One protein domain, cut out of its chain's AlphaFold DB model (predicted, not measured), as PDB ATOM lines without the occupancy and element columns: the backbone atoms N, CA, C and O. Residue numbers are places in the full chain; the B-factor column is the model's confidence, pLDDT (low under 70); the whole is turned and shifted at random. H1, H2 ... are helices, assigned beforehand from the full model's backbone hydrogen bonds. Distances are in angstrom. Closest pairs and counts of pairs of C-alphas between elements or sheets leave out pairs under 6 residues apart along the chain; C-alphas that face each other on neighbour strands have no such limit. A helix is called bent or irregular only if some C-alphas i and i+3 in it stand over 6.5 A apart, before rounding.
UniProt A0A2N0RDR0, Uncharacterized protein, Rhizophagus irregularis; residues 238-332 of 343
ATOM      1  N   CYS A 238      33.066   5.555 -22.158       69.31
ATOM      2  CA  CYS A 238      32.370   5.456 -23.428       69.31
ATOM      3  C   CYS A 238      30.855   5.438 -23.181       69.31
ATOM      4  O   CYS A 238      30.178   6.342 -23.650       69.31
ATOM      5  N   LEU A 239      30.315   4.512 -22.379       73.38
ATOM      6  CA  LEU A 239      28.880   4.490 -22.044       73.38
ATOM      7  C   LEU A 239      28.396   5.788 -21.380       73.38
ATOM      8  O   LEU A 239      27.333   6.288 -21.745       73.38
ATOM      9  N   THR A 240      29.175   6.365 -20.465       73.44
ATOM     10  CA  THR A 240      28.859   7.657 -19.833       73.44
ATOM     11  C   THR A 240      28.770   8.771 -20.870       73.44
ATOM     12  O   THR A 240      27.773   9.484 -20.940       73.44
ATOM     13  N   TYR A 241      29.760   8.873 -21.755       76.19
ATOM     14  CA  TYR A 241      29.754   9.837 -22.848       76.19
ATOM     15  C   TYR A 241      28.558   9.647 -23.790       76.19
ATOM     16  O   TYR A 241      27.921  10.622 -24.191       76.19
ATOM     17  N   GLN A 242      28.233   8.398 -24.133       78.94
ATOM     18  CA  GLN A 242      27.075   8.069 -24.963       78.94
ATOM     19  C   GLN A 242      25.766   8.499 -24.293       78.94
ATOM     20  O   GLN A 242      24.897   9.066 -24.955       78.94
ATOM     21  N   SER A 243      25.640   8.280 -22.981       83.31
ATOM     22  CA  SER A 243      24.481   8.713 -22.198       83.31
ATOM     23  C   SER A 243      24.350  10.236 -22.176       83.31
ATOM     24  O   SER A 243      23.273  10.759 -22.459       83.31
ATOM     25  N   GLU A 244      25.442  10.953 -21.907       82.88
ATOM     26  CA  GLU A 244      25.429  12.416 -21.845       82.88
ATOM     27  C   GLU A 244      25.150  13.060 -23.207       82.88
ATOM     28  O   GLU A 244      24.404  14.038 -23.283       82.88
ATOM     29  N   ILE A 245      25.665  12.496 -24.308       83.62
ATOM     30  CA  ILE A 245      25.309  12.987 -25.646       83.62
ATOM     31  C   ILE A 245      23.843  12.727 -25.964       83.62
ATOM     32  O   ILE A 245      23.198  13.624 -26.504       83.62
ATOM     33  N   ALA A 246      23.309  11.550 -25.633       87.50
ATOM     34  CA  ALA A 246      21.896  11.261 -25.855       87.50
ATOM     35  C   ALA A 246      21.004  12.260 -25.097       87.50
ATOM     36  O   ALA A 246      20.113  12.862 -25.691       87.50
ATOM     37  N   LYS A 247      21.318  12.543 -23.822       89.50
ATOM     38  CA  LYS A 247      20.621  13.570 -23.028       89.50
ATOM     39  C   LYS A 247      20.707  14.952 -23.676       89.50
ATOM     40  O   LYS A 247      19.694  15.635 -23.810       89.50
ATOM     41  N   PHE A 248      21.903  15.367 -24.090       87.25
ATOM     42  CA  PHE A 248      22.115  16.662 -24.738       87.25
ATOM     43  C   PHE A 248      21.344  16.776 -26.064       87.25
ATOM     44  O   PHE A 248      20.698  17.797 -26.315       87.25
ATOM     45  N   GLN A 249      21.357  15.722 -26.884       91.12
ATOM     46  CA  GLN A 249      20.603  15.632 -28.133       91.12
ATOM     47  C   GLN A 249      19.094  15.755 -27.884       91.12
ATOM     48  O   GLN A 249      18.438  16.571 -28.538       91.12
ATOM     49  N   ASP A 250      18.555  14.994 -26.928       92.75
ATOM     50  CA  ASP A 250      17.128  14.976 -26.598       92.75
ATOM     51  C   ASP A 250      16.650  16.337 -26.087       92.75
ATOM     52  O   ASP A 250      15.644  16.875 -26.560       92.75
ATOM     53  N   ILE A 251      17.404  16.942 -25.164       92.50
ATOM     54  CA  ILE A 251      17.082  18.259 -24.605       92.50
ATOM     55  C   ILE A 251      17.125  19.337 -25.697       92.50
ATOM     56  O   ILE A 251      16.229  20.189 -25.759       92.50
ATOM     57  N   CYS A 252      18.113  19.289 -26.599       90.19
ATOM     58  CA  CYS A 252      18.174  20.194 -27.745       90.19
ATOM     59  C   CYS A 252      16.962  20.012 -28.670       90.19
ATOM     60  O   CYS A 252      16.307  20.996 -29.022       90.19
ATOM     61  N   LEU A 253      16.638  18.769 -29.040       93.19
ATOM     62  CA  LEU A 253      15.525  18.445 -29.933       93.19
ATOM     63  C   LEU A 253      14.191  18.960 -29.377       93.19
ATOM     64  O   LEU A 253      13.469  19.676 -30.074       93.19
ATOM     65  N   VAL A 254      13.893  18.651 -28.112       94.19
ATOM     66  CA  VAL A 254      12.675  19.109 -27.425       94.19
ATOM     67  C   VAL A 254      12.611  20.635 -27.394       94.19
ATOM     68  O   VAL A 254      11.569  21.220 -27.694       94.19
ATOM     69  N   SER A 255      13.730  21.298 -27.096       93.62
ATOM     70  CA  SER A 255      13.789  22.761 -27.035       93.62
ATOM     71  C   SER A 255      13.490  23.412 -28.385       93.62
ATOM     72  O   SER A 255      12.724  24.373 -28.439       93.62
ATOM     73  N   PHE A 256      14.017  22.871 -29.488       92.62
ATOM     74  CA  PHE A 256      13.727  23.388 -30.828       92.62
ATOM     75  C   PHE A 256      12.287  23.112 -31.278       92.62
ATOM     76  O   PHE A 256      11.662  23.996 -31.867       92.62
ATOM     77  N   LEU A 257      11.732  21.935 -30.972       92.62
ATOM     78  CA  LEU A 257      10.337  21.596 -31.285       92.62
ATOM     79  C   LEU A 257       9.332  22.475 -30.523       92.62
ATOM     80  O   LEU A 257       8.272  22.803 -31.054       92.62
ATOM     81  N   ASN A 258       9.678  22.909 -29.308       93.31
ATOM     82  CA  ASN A 258       8.828  23.779 -28.492       93.31
ATOM     83  C   ASN A 258       8.766  25.230 -28.994       93.31
ATOM     84  O   ASN A 258       7.832  25.953 -28.651       93.31
ATOM     85  N   LEU A 259       9.734  25.677 -29.801       91.38
ATOM     86  CA  LEU A 259       9.759  27.057 -30.296       91.38
ATOM     87  C   LEU A 259       8.710  27.335 -31.371       91.38
ATOM     88  O   LEU A 259       8.166  28.437 -31.435       91.38
ATOM     89  N   LYS A 260       8.488  26.380 -32.277       90.69
ATOM     90  CA  LYS A 260       7.522  26.506 -33.371       90.69
ATOM     91  C   LYS A 260       7.206  25.149 -33.981       90.69
ATOM     92  O   LYS A 260       7.987  24.212 -33.883       90.69
ATOM     93  N   SER A 261       6.105  25.093 -34.724       91.19
ATOM     94  CA  SER A 261       5.807  23.944 -35.577       91.19
ATOM     95  C   SER A 261       6.878  23.799 -36.667       91.19
ATOM     96  O   SER A 261       7.130  24.732 -37.437       91.19
ATOM     97  N   LEU A 262       7.523  22.634 -36.696       92.88
ATOM     98  CA  LEU A 262       8.542  22.244 -37.670       92.88
ATOM     99  C   LEU A 262       8.006  21.125 -38.581       92.88
ATOM    100  O   LEU A 262       7.039  20.452 -38.215       92.88
ATOM    101  N   PRO A 263       8.610  20.912 -39.766       91.88
ATOM    102  CA  PRO A 263       8.266  19.788 -40.630       91.88
ATOM    103  C   PRO A 263       8.432  18.451 -39.909       91.88
ATOM    104  O   PRO A 263       9.325  18.293 -39.081       91.88
ATOM    105  N   THR A 264       7.630  17.457 -40.290       88.00
ATOM    106  CA  THR A 264       7.718  16.104 -39.720       88.00
ATOM    107  C   THR A 264       9.084  15.452 -39.946       88.00
ATOM    108  O   THR A 264       9.478  14.614 -39.148       88.00
ATOM    109  N   SER A 265       9.825  15.860 -40.985       91.44
ATOM    110  CA  SER A 265      11.178  15.362 -41.255       91.44
ATOM    111  C   SER A 265      12.258  15.954 -40.344       91.44
ATOM    112  O   SER A 265      13.348  15.396 -40.268       91.44
ATOM    113  N   PHE A 266      11.979  17.049 -39.621       92.56
ATOM    114  CA  PHE A 266      12.982  17.742 -38.804       92.56
ATOM    115  C   PHE A 266      13.607  16.823 -37.753       92.56
ATOM    116  O   PHE A 266      14.818  16.844 -37.570       92.56
ATOM    117  N   GLN A 267      12.791  16.017 -37.070       92.00
ATOM    118  CA  GLN A 267      13.264  15.124 -36.015       92.00
ATOM    119  C   GLN A 267      14.204  14.042 -36.560       92.00
ATOM    120  O   GLN A 267      15.263  13.796 -35.974       92.00
ATOM    121  N   ASP A 268      13.837  13.436 -37.688       91.25
ATOM    122  CA  ASP A 268      14.627  12.387 -38.329       91.25
ATOM    123  C   ASP A 268      15.937  12.959 -38.889       91.25
ATOM    124  O   ASP A 268      17.010  12.405 -38.657       91.25
ATOM    125  N   GLU A 269      15.873  14.112 -39.562       92.31
ATOM    126  CA  GLU A 269      17.046  14.794 -40.118       92.31
ATOM    127  C   GLU A 269      17.990  15.314 -39.026       92.31
ATOM    128  O   GLU A 269      19.206  15.168 -39.151       92.31
ATOM    129  N   PHE A 270      17.448  15.867 -37.934       91.50
ATOM    130  CA  PHE A 270      18.235  16.307 -36.782       91.50
ATOM    131  C   PHE A 270      18.964  15.126 -36.151       91.50
ATOM    132  O   PHE A 270      20.161  15.220 -35.900       91.50
ATOM    133  N   SER A 271      18.272  14.004 -35.936       89.81
ATOM    134  CA  SER A 271      18.848  12.814 -35.296       89.81
ATOM    135  C   SER A 271      19.855  12.084 -36.184       89.81
ATOM    136  O   SER A 271      20.753  11.419 -35.674       89.81
ATOM    137  N   ALA A 272      19.753  12.243 -37.506       88.50
ATOM    138  CA  ALA A 272      20.687  11.681 -38.476       88.50
ATOM    139  C   ALA A 272      21.996  12.485 -38.628       88.50
ATOM    140  O   ALA A 272      22.889  12.058 -39.364       88.50
ATOM    141  N   LEU A 273      22.139  13.646 -37.974       85.06
ATOM    142  CA  LEU A 273      23.363  14.442 -38.075       85.06
ATOM    143  C   LEU A 273      24.573  13.681 -37.511       85.06
ATOM    144  O   LEU A 273      24.572  13.206 -36.378       85.06
ATOM    145  N   ASN A 274      25.666  13.662 -38.278       77.50
ATOM    146  CA  ASN A 274      26.903  12.957 -37.919       77.50
ATOM    147  C   ASN A 274      27.529  13.415 -36.590       77.50
ATOM    148  O   ASN A 274      28.302  12.664 -36.001       77.50
ATOM    149  N   CYS A 275      27.225  14.626 -36.110       73.19
ATOM    150  CA  CYS A 275      27.711  15.106 -34.815       73.19
ATOM    151  C   CYS A 275      27.153  14.323 -33.621       73.19
ATOM    152  O   CYS A 275      27.750  14.376 -32.549       73.19
ATOM    153  N   TRP A 276      26.053  13.590 -33.811       81.00
ATOM    154  CA  TRP A 276      25.482  12.697 -32.807       81.00
ATOM    155  C   TRP A 276      26.089  11.291 -32.847       81.00
ATOM    156  O   TRP A 276      25.794  10.486 -31.973       81.00
ATOM    157  N   ASN A 277      26.937  10.947 -33.827       71.12
ATOM    158  CA  ASN A 277      27.474   9.589 -33.941       71.12
ATOM    159  C   ASN A 277      28.603   9.314 -32.933       71.12
ATOM    160  O   ASN A 277      29.782   9.454 -33.237       71.12
ATOM    161  N   PHE A 278      28.253   8.828 -31.751       66.81
ATOM    162  CA  PHE A 278      29.185   8.552 -30.652       66.81
ATOM    163  C   PHE A 278      29.697   7.101 -30.580       66.81
ATOM    164  O   PHE A 278      30.292   6.707 -29.579       66.81
ATOM    165  N   THR A 279      29.452   6.274 -31.602       60.50
ATOM    166  CA  THR A 279      29.882   4.858 -31.589       60.50
ATOM    167  C   THR A 279      31.361   4.664 -31.917       60.50
ATOM    168  O   THR A 279      31.929   3.613 -31.635       60.50
ATOM    169  N   THR A 280      32.004   5.674 -32.501       56.00
ATOM    170  CA  THR A 280      33.431   5.671 -32.842       56.00
ATOM    171  C   THR A 280      34.018   7.058 -32.559       56.00
ATOM    172  O   THR A 280      33.276   8.041 -32.646       56.00
ATOM    173  N   PRO A 281      35.318   7.182 -32.226       51.88
ATOM    174  CA  PRO A 281      35.971   8.463 -31.946       51.88
ATOM    175  C   PRO A 281      36.177   9.256 -33.246       51.88
ATOM    176  O   PRO A 281      37.299   9.511 -33.683       51.88
ATOM    177  N   PHE A 282      35.086   9.613 -33.921       54.31
ATOM    178  CA  PHE A 282      35.140  10.475 -35.088       54.31
ATOM    179  C   PHE A 282      35.484  11.906 -34.646       54.31
ATOM    180  O   PHE A 282      34.972  12.376 -33.624       54.31
ATOM    181  N   PRO A 283      36.297  12.649 -35.423       54.59
ATOM    182  CA  PRO A 283      36.714  14.010 -35.075       54.59
ATOM    183  C   PRO A 283      35.560  14.969 -34.758       54.59
ATOM    184  O   PRO A 283      35.724  15.879 -33.951       54.59
ATOM    185  N   PHE A 284      34.390  14.753 -35.367       50.97
ATOM    186  CA  PHE A 284      33.196  15.584 -35.191       50.97
ATOM    187  C   PHE A 284      32.586  15.482 -33.789       50.97
ATOM    188  O   PHE A 284      32.031  16.456 -33.288       50.97
ATOM    189  N   CYS A 285      32.726  14.333 -33.136       51.84
ATOM    190  CA  CYS A 285      32.184  14.078 -31.802       51.84
ATOM    191  C   CYS A 285      33.021  14.796 -30.736       51.84
ATOM    192  O   CYS A 285      32.499  15.312 -29.753       51.84
ATOM    193  N   LEU A 286      34.319  14.955 -31.010       55.66
ATOM    194  CA  LEU A 286      35.241  15.728 -30.179       55.66
ATOM    195  C   LEU A 286      34.967  17.239 -30.214       55.66
ATOM    196  O   LEU A 286      35.571  17.982 -29.447       55.66
ATOM    197  N   TRP A 287      34.130  17.742 -31.121       58.75
ATOM    198  CA  TRP A 287      33.840  19.176 -31.174       58.75
ATOM    199  C   TRP A 287      32.913  19.602 -30.039       58.75
ATOM    200  O   TRP A 287      33.225  20.567 -29.343       58.75
ATOM    201  N   LEU A 288      31.857  18.830 -29.767       59.69
ATOM    202  CA  LEU A 288      30.935  19.114 -28.664       59.69
ATOM    203  C   LEU A 288      31.650  19.068 -27.307       59.69
ATOM    204  O   LEU A 288      31.442  19.934 -26.459       59.69
ATOM    205  N   THR A 289      32.598  18.146 -27.133       56.56
ATOM    206  CA  THR A 289      33.436  18.096 -25.923       56.56
ATOM    207  C   THR A 289      34.384  19.281 -25.786       56.56
ATOM    208  O   THR A 289      34.844  19.564 -24.685       56.56
ATOM    209  N   ARG A 290      34.634  20.029 -26.865       55.06
ATOM    210  CA  ARG A 290      35.507  21.213 -26.907       55.06
ATOM    211  C   ARG A 290      34.745  22.547 -26.887       55.06
ATOM    212  O   ARG A 290      35.343  23.569 -27.200       55.06
ATOM    213  N   ARG A 291      33.445  22.561 -26.554       54.81
ATOM    214  CA  ARG A 291      32.522  23.715 -26.719       54.81
ATOM    215  C   ARG A 291      32.389  24.203 -28.164       54.81
ATOM    216  O   ARG A 291      31.892  25.299 -28.408       54.81
ATOM    217  N   LEU A 292      32.826  23.409 -29.136       54.88
ATOM    218  CA  LEU A 292      32.742  23.771 -30.541       54.88
ATOM    219  C   LEU A 292      31.435  23.227 -31.105       54.88
ATOM    220  O   LEU A 292      31.172  22.026 -31.061       54.88
ATOM    221  N   LEU A 293      30.621  24.119 -31.663       62.09
ATOM    222  CA  LEU A 293      29.412  23.724 -32.371       62.09
ATOM    223  C   LEU A 293      29.783  23.167 -33.749       62.09
ATOM    224  O   LEU A 293      30.420  23.871 -34.537       62.09
ATOM    225  N   PRO A 294      29.381  21.927 -34.075       65.56
ATOM    226  CA  PRO A 294      29.639  21.364 -35.386       65.56
ATOM    227  C   PRO A 294      28.998  22.193 -36.493       65.56
ATOM    228  O   PRO A 294      27.791  22.432 -36.477       65.56
ATOM    229  N   THR A 295      29.784  22.559 -37.508       67.00
ATOM    230  CA  THR A 295      29.314  23.379 -38.636       67.00
ATOM    231  C   THR A 295      28.060  22.795 -39.289       67.00
ATOM    232  O   THR A 295      27.148  23.532 -39.644       67.00
ATOM    233  N   HIS A 296      27.975  21.466 -39.402       71.06
ATOM    234  CA  HIS A 296      26.827  20.788 -40.005       71.06
ATOM    235  C   HIS A 296      25.546  20.893 -39.156       71.06
ATOM    236  O   HIS A 296      24.457  20.997 -39.716       71.06
ATOM    237  N   LEU A 297      25.675  20.917 -37.822       78.31
ATOM    238  CA  LEU A 297      24.565  21.164 -36.895       78.31
ATOM    239  C   LEU A 297      24.101  22.617 -36.998       78.31
ATOM    240  O   LEU A 297      22.909  22.884 -37.116       78.31
ATOM    241  N   THR A 298      25.048  23.559 -37.013       75.19
ATOM    242  CA  THR A 298      24.743  24.986 -37.149       75.19
ATOM    243  C   THR A 298      24.054  25.282 -38.480       75.19
ATOM    244  O   THR A 298      23.005  25.913 -38.480       75.19
ATOM    245  N   ILE A 299      24.582  24.787 -39.606       76.00
ATOM    246  CA  ILE A 299      23.970  24.963 -40.935       76.00
ATOM    247  C   ILE A 299      22.554  24.380 -40.963       76.00
ATOM    248  O   ILE A 299      21.637  25.045 -41.439       76.00
ATOM    249  N   PHE A 300      22.361  23.170 -40.427       88.56
ATOM    250  CA  PHE A 300      21.044  22.539 -40.364       88.56
ATOM    251  C   PHE A 300      20.037  23.407 -39.598       88.56
ATOM    252  O   PHE A 300      18.960  23.706 -40.109       88.56
ATOM    253  N   LEU A 301      20.401  23.868 -38.400       85.44
ATOM    254  CA  LEU A 301      19.509  24.666 -37.560       85.44
ATOM    255  C   LEU A 301      19.236  26.057 -38.139       85.44
ATOM    256  O   LEU A 301      18.127  26.566 -37.978       85.44
ATOM    257  N   LEU A 302      20.193  26.647 -38.859       84.75
ATOM    258  CA  LEU A 302      20.028  27.941 -39.526       84.75
ATOM    259  C   LEU A 302      19.018  27.920 -40.681       84.75
ATOM    260  O   LEU A 302      18.493  28.973 -41.040       84.75
ATOM    261  N   ASN A 303      18.676  26.745 -41.217       91.81
ATOM    262  CA  ASN A 303      17.568  26.618 -42.172       91.81
ATOM    263  C   ASN A 303      16.201  26.884 -41.519       91.81
ATOM    264  O   ASN A 303      15.237  27.217 -42.208       91.81
ATOM    265  N   TYR A 304      16.105  26.742 -40.192       91.12
ATOM    266  CA  TYR A 304      14.851  26.851 -39.450       91.12
ATOM    267  C   TYR A 304      14.840  28.022 -38.468       91.12
ATOM    268  O   TYR A 304      13.787  28.627 -38.264       91.12
ATOM    269  N   PHE A 305      15.968  28.358 -37.856       90.62
ATOM    270  CA  PHE A 305      16.065  29.318 -36.762       90.62
ATOM    271  C   PHE A 305      17.104  30.392 -37.066       90.62
ATOM    272  O   PHE A 305      18.057  30.172 -37.807       90.62
ATOM    273  N   SER A 306      16.940  31.571 -36.467       82.62
ATOM    274  CA  SER A 306      17.993  32.583 -36.519       82.62
ATOM    275  C   SER A 306      19.189  32.135 -35.682       82.62
ATOM    276  O   SER A 306      19.035  31.427 -34.684       82.62
ATOM    277  N   LEU A 307      20.379  32.608 -36.047       74.12
ATOM    278  CA  LEU A 307      21.615  32.322 -35.318       74.12
ATOM    279  C   LEU A 307      21.482  32.619 -33.812       74.12
ATOM    280  O   LEU A 307      21.889  31.812 -32.984       74.12
ATOM    281  N   SER A 308      20.831  33.733 -33.462       72.94
ATOM    282  CA  SER A 308      20.578  34.120 -32.069       72.94
ATOM    283  C   SER A 308      19.764  33.074 -31.305       72.94
ATOM    284  O   SER A 308      20.084  32.770 -30.161       72.94
ATOM    285  N   VAL A 309      18.718  32.525 -31.925       79.38
ATOM    286  CA  VAL A 309      17.843  31.523 -31.299       79.38
ATOM    287  C   VAL A 309      18.581  30.198 -31.118       79.38
ATOM    288  O   VAL A 309      18.479  29.574 -30.065       79.38
ATOM    289  N   VAL A 310      19.379  29.799 -32.113       75.31
ATOM    290  CA  VAL A 310      20.223  28.597 -32.035       75.31
ATOM    291  C   VAL A 310      21.202  28.690 -30.864       75.31
ATOM    292  O   VAL A 310      21.293  27.756 -30.070       75.31
ATOM    293  N   TYR A 311      21.891  29.824 -30.708       71.56
ATOM    294  CA  TYR A 311      22.829  30.019 -29.600       71.56
ATOM    295  C   TYR A 311      22.149  30.070 -28.234       71.56
ATOM    296  O   TYR A 311      22.648  29.452 -27.297       71.56
ATOM    297  N   GLN A 312      21.016  30.771 -28.118       74.62
ATOM    298  CA  GLN A 312      20.270  30.862 -26.859       74.62
ATOM    299  C   GLN A 312      19.836  29.490 -26.342       74.62
ATOM    300  O   GLN A 312      19.863  29.266 -25.136       74.62
ATOM    301  N   ILE A 313      19.471  28.578 -27.245       81.00
ATOM    302  CA  ILE A 313      19.085  27.214 -26.878       81.00
ATOM    303  C   ILE A 313      20.304  26.355 -26.557       81.00
ATOM    304  O   ILE A 313      20.332  25.714 -25.515       81.00
ATOM    305  N   ILE A 314      21.312  26.313 -27.432       77.38
ATOM    306  CA  ILE A 314      22.375  25.312 -27.285       77.38
ATOM    307  C   ILE A 314      23.380  25.683 -26.192       77.38
ATOM    308  O   ILE A 314      23.882  24.798 -25.508       77.38
ATOM    309  N   SER A 315      23.689  26.970 -26.008       69.88
ATOM    310  CA  SER A 315      24.735  27.410 -25.075       69.88
ATOM    311  C   SER A 315      24.577  26.888 -23.636       69.88
ATOM    312  O   SER A 315      25.576  26.389 -23.112       69.88
ATOM    313  N   PRO A 316      23.405  26.984 -22.973       72.56
ATOM    314  CA  PRO A 316      23.249  26.455 -21.617       72.56
ATOM    315  C   PRO A 316      23.426  24.934 -21.581       72.56
ATOM    316  O   PRO A 316      24.226  24.433 -20.798       72.56
ATOM    317  N   PHE A 317      22.793  24.207 -22.504       79.12
ATOM    318  CA  PHE A 317      22.880  22.744 -22.548       79.12
ATOM    319  C   PHE A 317      24.286  22.239 -22.866       79.12
ATOM    320  O   PHE A 317      24.697  21.201 -22.361       79.12
ATOM    321  N   LEU A 318      25.048  22.976 -23.678       70.19
ATOM    322  CA  LEU A 318      26.440  22.652 -23.975       70.19
ATOM    323  C   LEU A 318      27.327  22.839 -22.740       70.19
ATOM    324  O   LEU A 318      28.261  22.067 -22.538       70.19
ATOM    325  N   ASN A 319      27.039  23.843 -21.910       65.25
ATOM    326  CA  ASN A 319      27.740  24.035 -20.645       65.25
ATOM    327  C   ASN A 319      27.415  22.905 -19.657       65.25
ATOM    328  O   ASN A 319      28.338  22.319 -19.096       65.25
ATOM    329  N   ASP A 320      26.139  22.548 -19.512       71.88
ATOM    330  CA  ASP A 320      25.696  21.468 -18.621       71.88
ATOM    331  C   ASP A 320      26.275  20.112 -19.044       71.88
ATOM    332  O   ASP A 320      26.843  19.392 -18.224       71.88
ATOM    333  N   PHE A 321      26.233  19.808 -20.346       73.06
ATOM    334  CA  PHE A 321      26.855  18.623 -20.937       73.06
ATOM    335  C   PHE A 321      28.341  18.521 -20.586       73.06
ATOM    336  O   PHE A 321      28.845  17.451 -20.256       73.06
ATOM    337  N   GLN A 322      29.065  19.638 -20.622       66.62
ATOM    338  CA  GLN A 322      30.478  19.626 -20.275       66.62
ATOM    339  C   GLN A 322      30.755  19.454 -18.792       66.62
ATOM    340  O   GLN A 322      31.718  18.774 -18.447       66.62
ATOM    341  N   VAL A 323      29.940  20.060 -17.930       63.50
ATOM    342  CA  VAL A 323      30.042  19.844 -16.485       63.50
ATOM    343  C   VAL A 323      29.806  18.367 -16.172       63.50
ATOM    344  O   VAL A 323      30.593  17.780 -15.434       63.50
ATOM    345  N   ALA A 324      28.801  17.749 -16.800       68.00
ATOM    346  CA  ALA A 324      28.509  16.329 -16.649       68.00
ATOM    347  C   ALA A 324      29.663  15.446 -17.146       68.00
ATOM    348  O   ALA A 324      30.136  14.587 -16.411       68.00
ATOM    349  N   LEU A 325      30.203  15.697 -18.345       66.50
ATOM    350  CA  LEU A 325      31.369  14.952 -18.832       66.50
ATOM    351  C   LEU A 325      32.596  15.122 -17.931       66.50
ATOM    352  O   LEU A 325      33.343  14.172 -17.718       66.50
ATOM    353  N   TYR A 326      32.838  16.328 -17.420       61.16
ATOM    354  CA  TYR A 326      33.966  16.570 -16.531       61.16
ATOM    355  C   TYR A 326      33.796  15.838 -15.193       61.16
ATOM    356  O   TYR A 326      34.732  15.187 -14.738       61.16
ATOM    357  N   GLY A 327      32.607  15.893 -14.593       57.62
ATOM    358  CA  GLY A 327      32.307  15.194 -13.343       57.62
ATOM    359  C   GLY A 327      32.327  13.673 -13.491       57.62
ATOM    360  O   GLY A 327      33.013  12.990 -12.746       57.62
ATOM    361  N   GLU A 328      31.627  13.132 -14.481       61.28
ATOM    362  CA  GLU A 328      31.376  11.689 -14.575       61.28
ATOM    363  C   GLU A 328      32.548  10.905 -15.185       61.28
ATOM    364  O   GLU A 328      32.767   9.743 -14.855       61.28
ATOM    365  N   ILE A 329      33.320  11.525 -16.080       58.12
ATOM    366  CA  ILE A 329      34.443  10.861 -16.752       58.12
ATOM    367  C   ILE A 329      35.764  11.294 -16.134       58.12
ATOM    368  O   ILE A 329      36.575  10.456 -15.755       58.12
ATOM    369  N   TRP A 330      36.001  12.602 -16.042       56.16
ATOM    370  CA  TRP A 330      37.332  13.114 -15.722       56.16
ATOM    371  C   TRP A 330      37.610  13.201 -14.227       56.16
ATOM    372  O   TRP A 330      38.754  12.987 -13.839       56.16
ATOM    373  N   LEU A 331      36.608  13.487 -13.390       50.72
ATOM    374  CA  LEU A 331      36.788  13.516 -11.938       50.72
ATOM    375  C   LEU A 331      37.001  12.100 -11.401       50.72
ATOM    376  O   LEU A 331      37.997  11.870 -10.728       50.72
ATOM    377  N   TYR A 332      36.142  11.145 -11.776       45.16
ATOM    378  CA  TYR A 332      36.253   9.749 -11.337       45.16
ATOM    379  C   TYR A 332      37.513   9.044 -11.838       45.16
ATOM    380  O   TYR A 332      38.052   8.215 -11.126       45.16
TER     381      TYR A 332
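Overview. This is residues 238 to 332 of the 343 residues of an uncharacterized protein of Rhizophagus irregularis (UniProt A0A2N0RDR0). Two long helices, H5 and H1, lie side by side and run opposite ways, making the long axis of the domain. The short helices H2, H4 and H3, with the loop of residues 272 to 284, fold back along this pair and complete a loose tube of chain, with H2 next to H1 and H4 at the beginning of H5. The printed part has 95 residues with five named helices, in the order H1, H2, H3, H4, H5, and no named strand; the class is all helix. The whole is compact, with a radius of gyration of the C-alphas of 13.2 A, and elongated, spanning 41 by 24 by 19 A.

Along the chain. Find C-alpha 307 at (21.615, 32.322, -35.318); from there H5, residues 307 to 331, runs 33.6 A to C-alpha 331 at (36.788, 13.516, -11.938). It has a kink of 32 degrees near residue 314 and is only just irregular, with C-alphas 313 and 316 lying 6.8 A apart. H1, residues 238 to 259, begins at C-alpha 238 at (32.370, 5.456, -23.428) and is 32.0 A long. Look next for H2 at residues 266 to 271, 8.4 A, and H4 at residues 295 to 302, 10.4 A. H3, residues 285 to 288, is neither bent nor irregular, but only just: C-alphas 285 and 288 are 6.1 A apart.

Arrangement. Begin at Phe 248 and Phe 321, the closest C-alphas of H1 and H5, 6.4 A apart; these helices touch at a shallow tilt of 21 degrees, opposite ways. With residues 249 to 253 alone, H1 only just touches H2, with 3 pairs of C-alphas within 8 A, the closest being Leu 253 and Gln 267 at 7.3 A; this helical hairpin has a shallow tilt of 13 degrees. H4 and H5 form another helical hairpin and only just touch, with 3 pairs of C-alphas within 8 A, through residue 310 alone of H5; the closest C-alphas, Leu 301 and Val 310, are 6.8 A apart, at a steep tilt of 41 degrees. The helix packing is only just mostly aligned, 2 of these 3 touching pairs being at a shallow tilt. H2 and H4 are close but not clearly touching, their closest C-alphas, Phe 270 and Phe 300, 7.7 A apart. H3 is close to but not clearly touching H5, the C-alphas of Leu 288 and Leu 318 being closest at 7.4 A. H1 is apart from H3 and H4. In H2 and H4 every O i to N i+4 pair is within hydrogen-bond range, in H1 17 of 18 and in H5 18 of 21, while H3 is too short for such a pair.

Size, cuts and confidence. The two farthest C-alphas, of Pro 263 and Tyr 332, are 41.7 A apart. The printed part has no cut; its one long link joins H2 to H3 with 13 residues. The mean pLDDT of the printed part is 75.7, and you find values under 70 at residue 238, residues 278 to 295, residues 315 and 319, and residues 322 to 332.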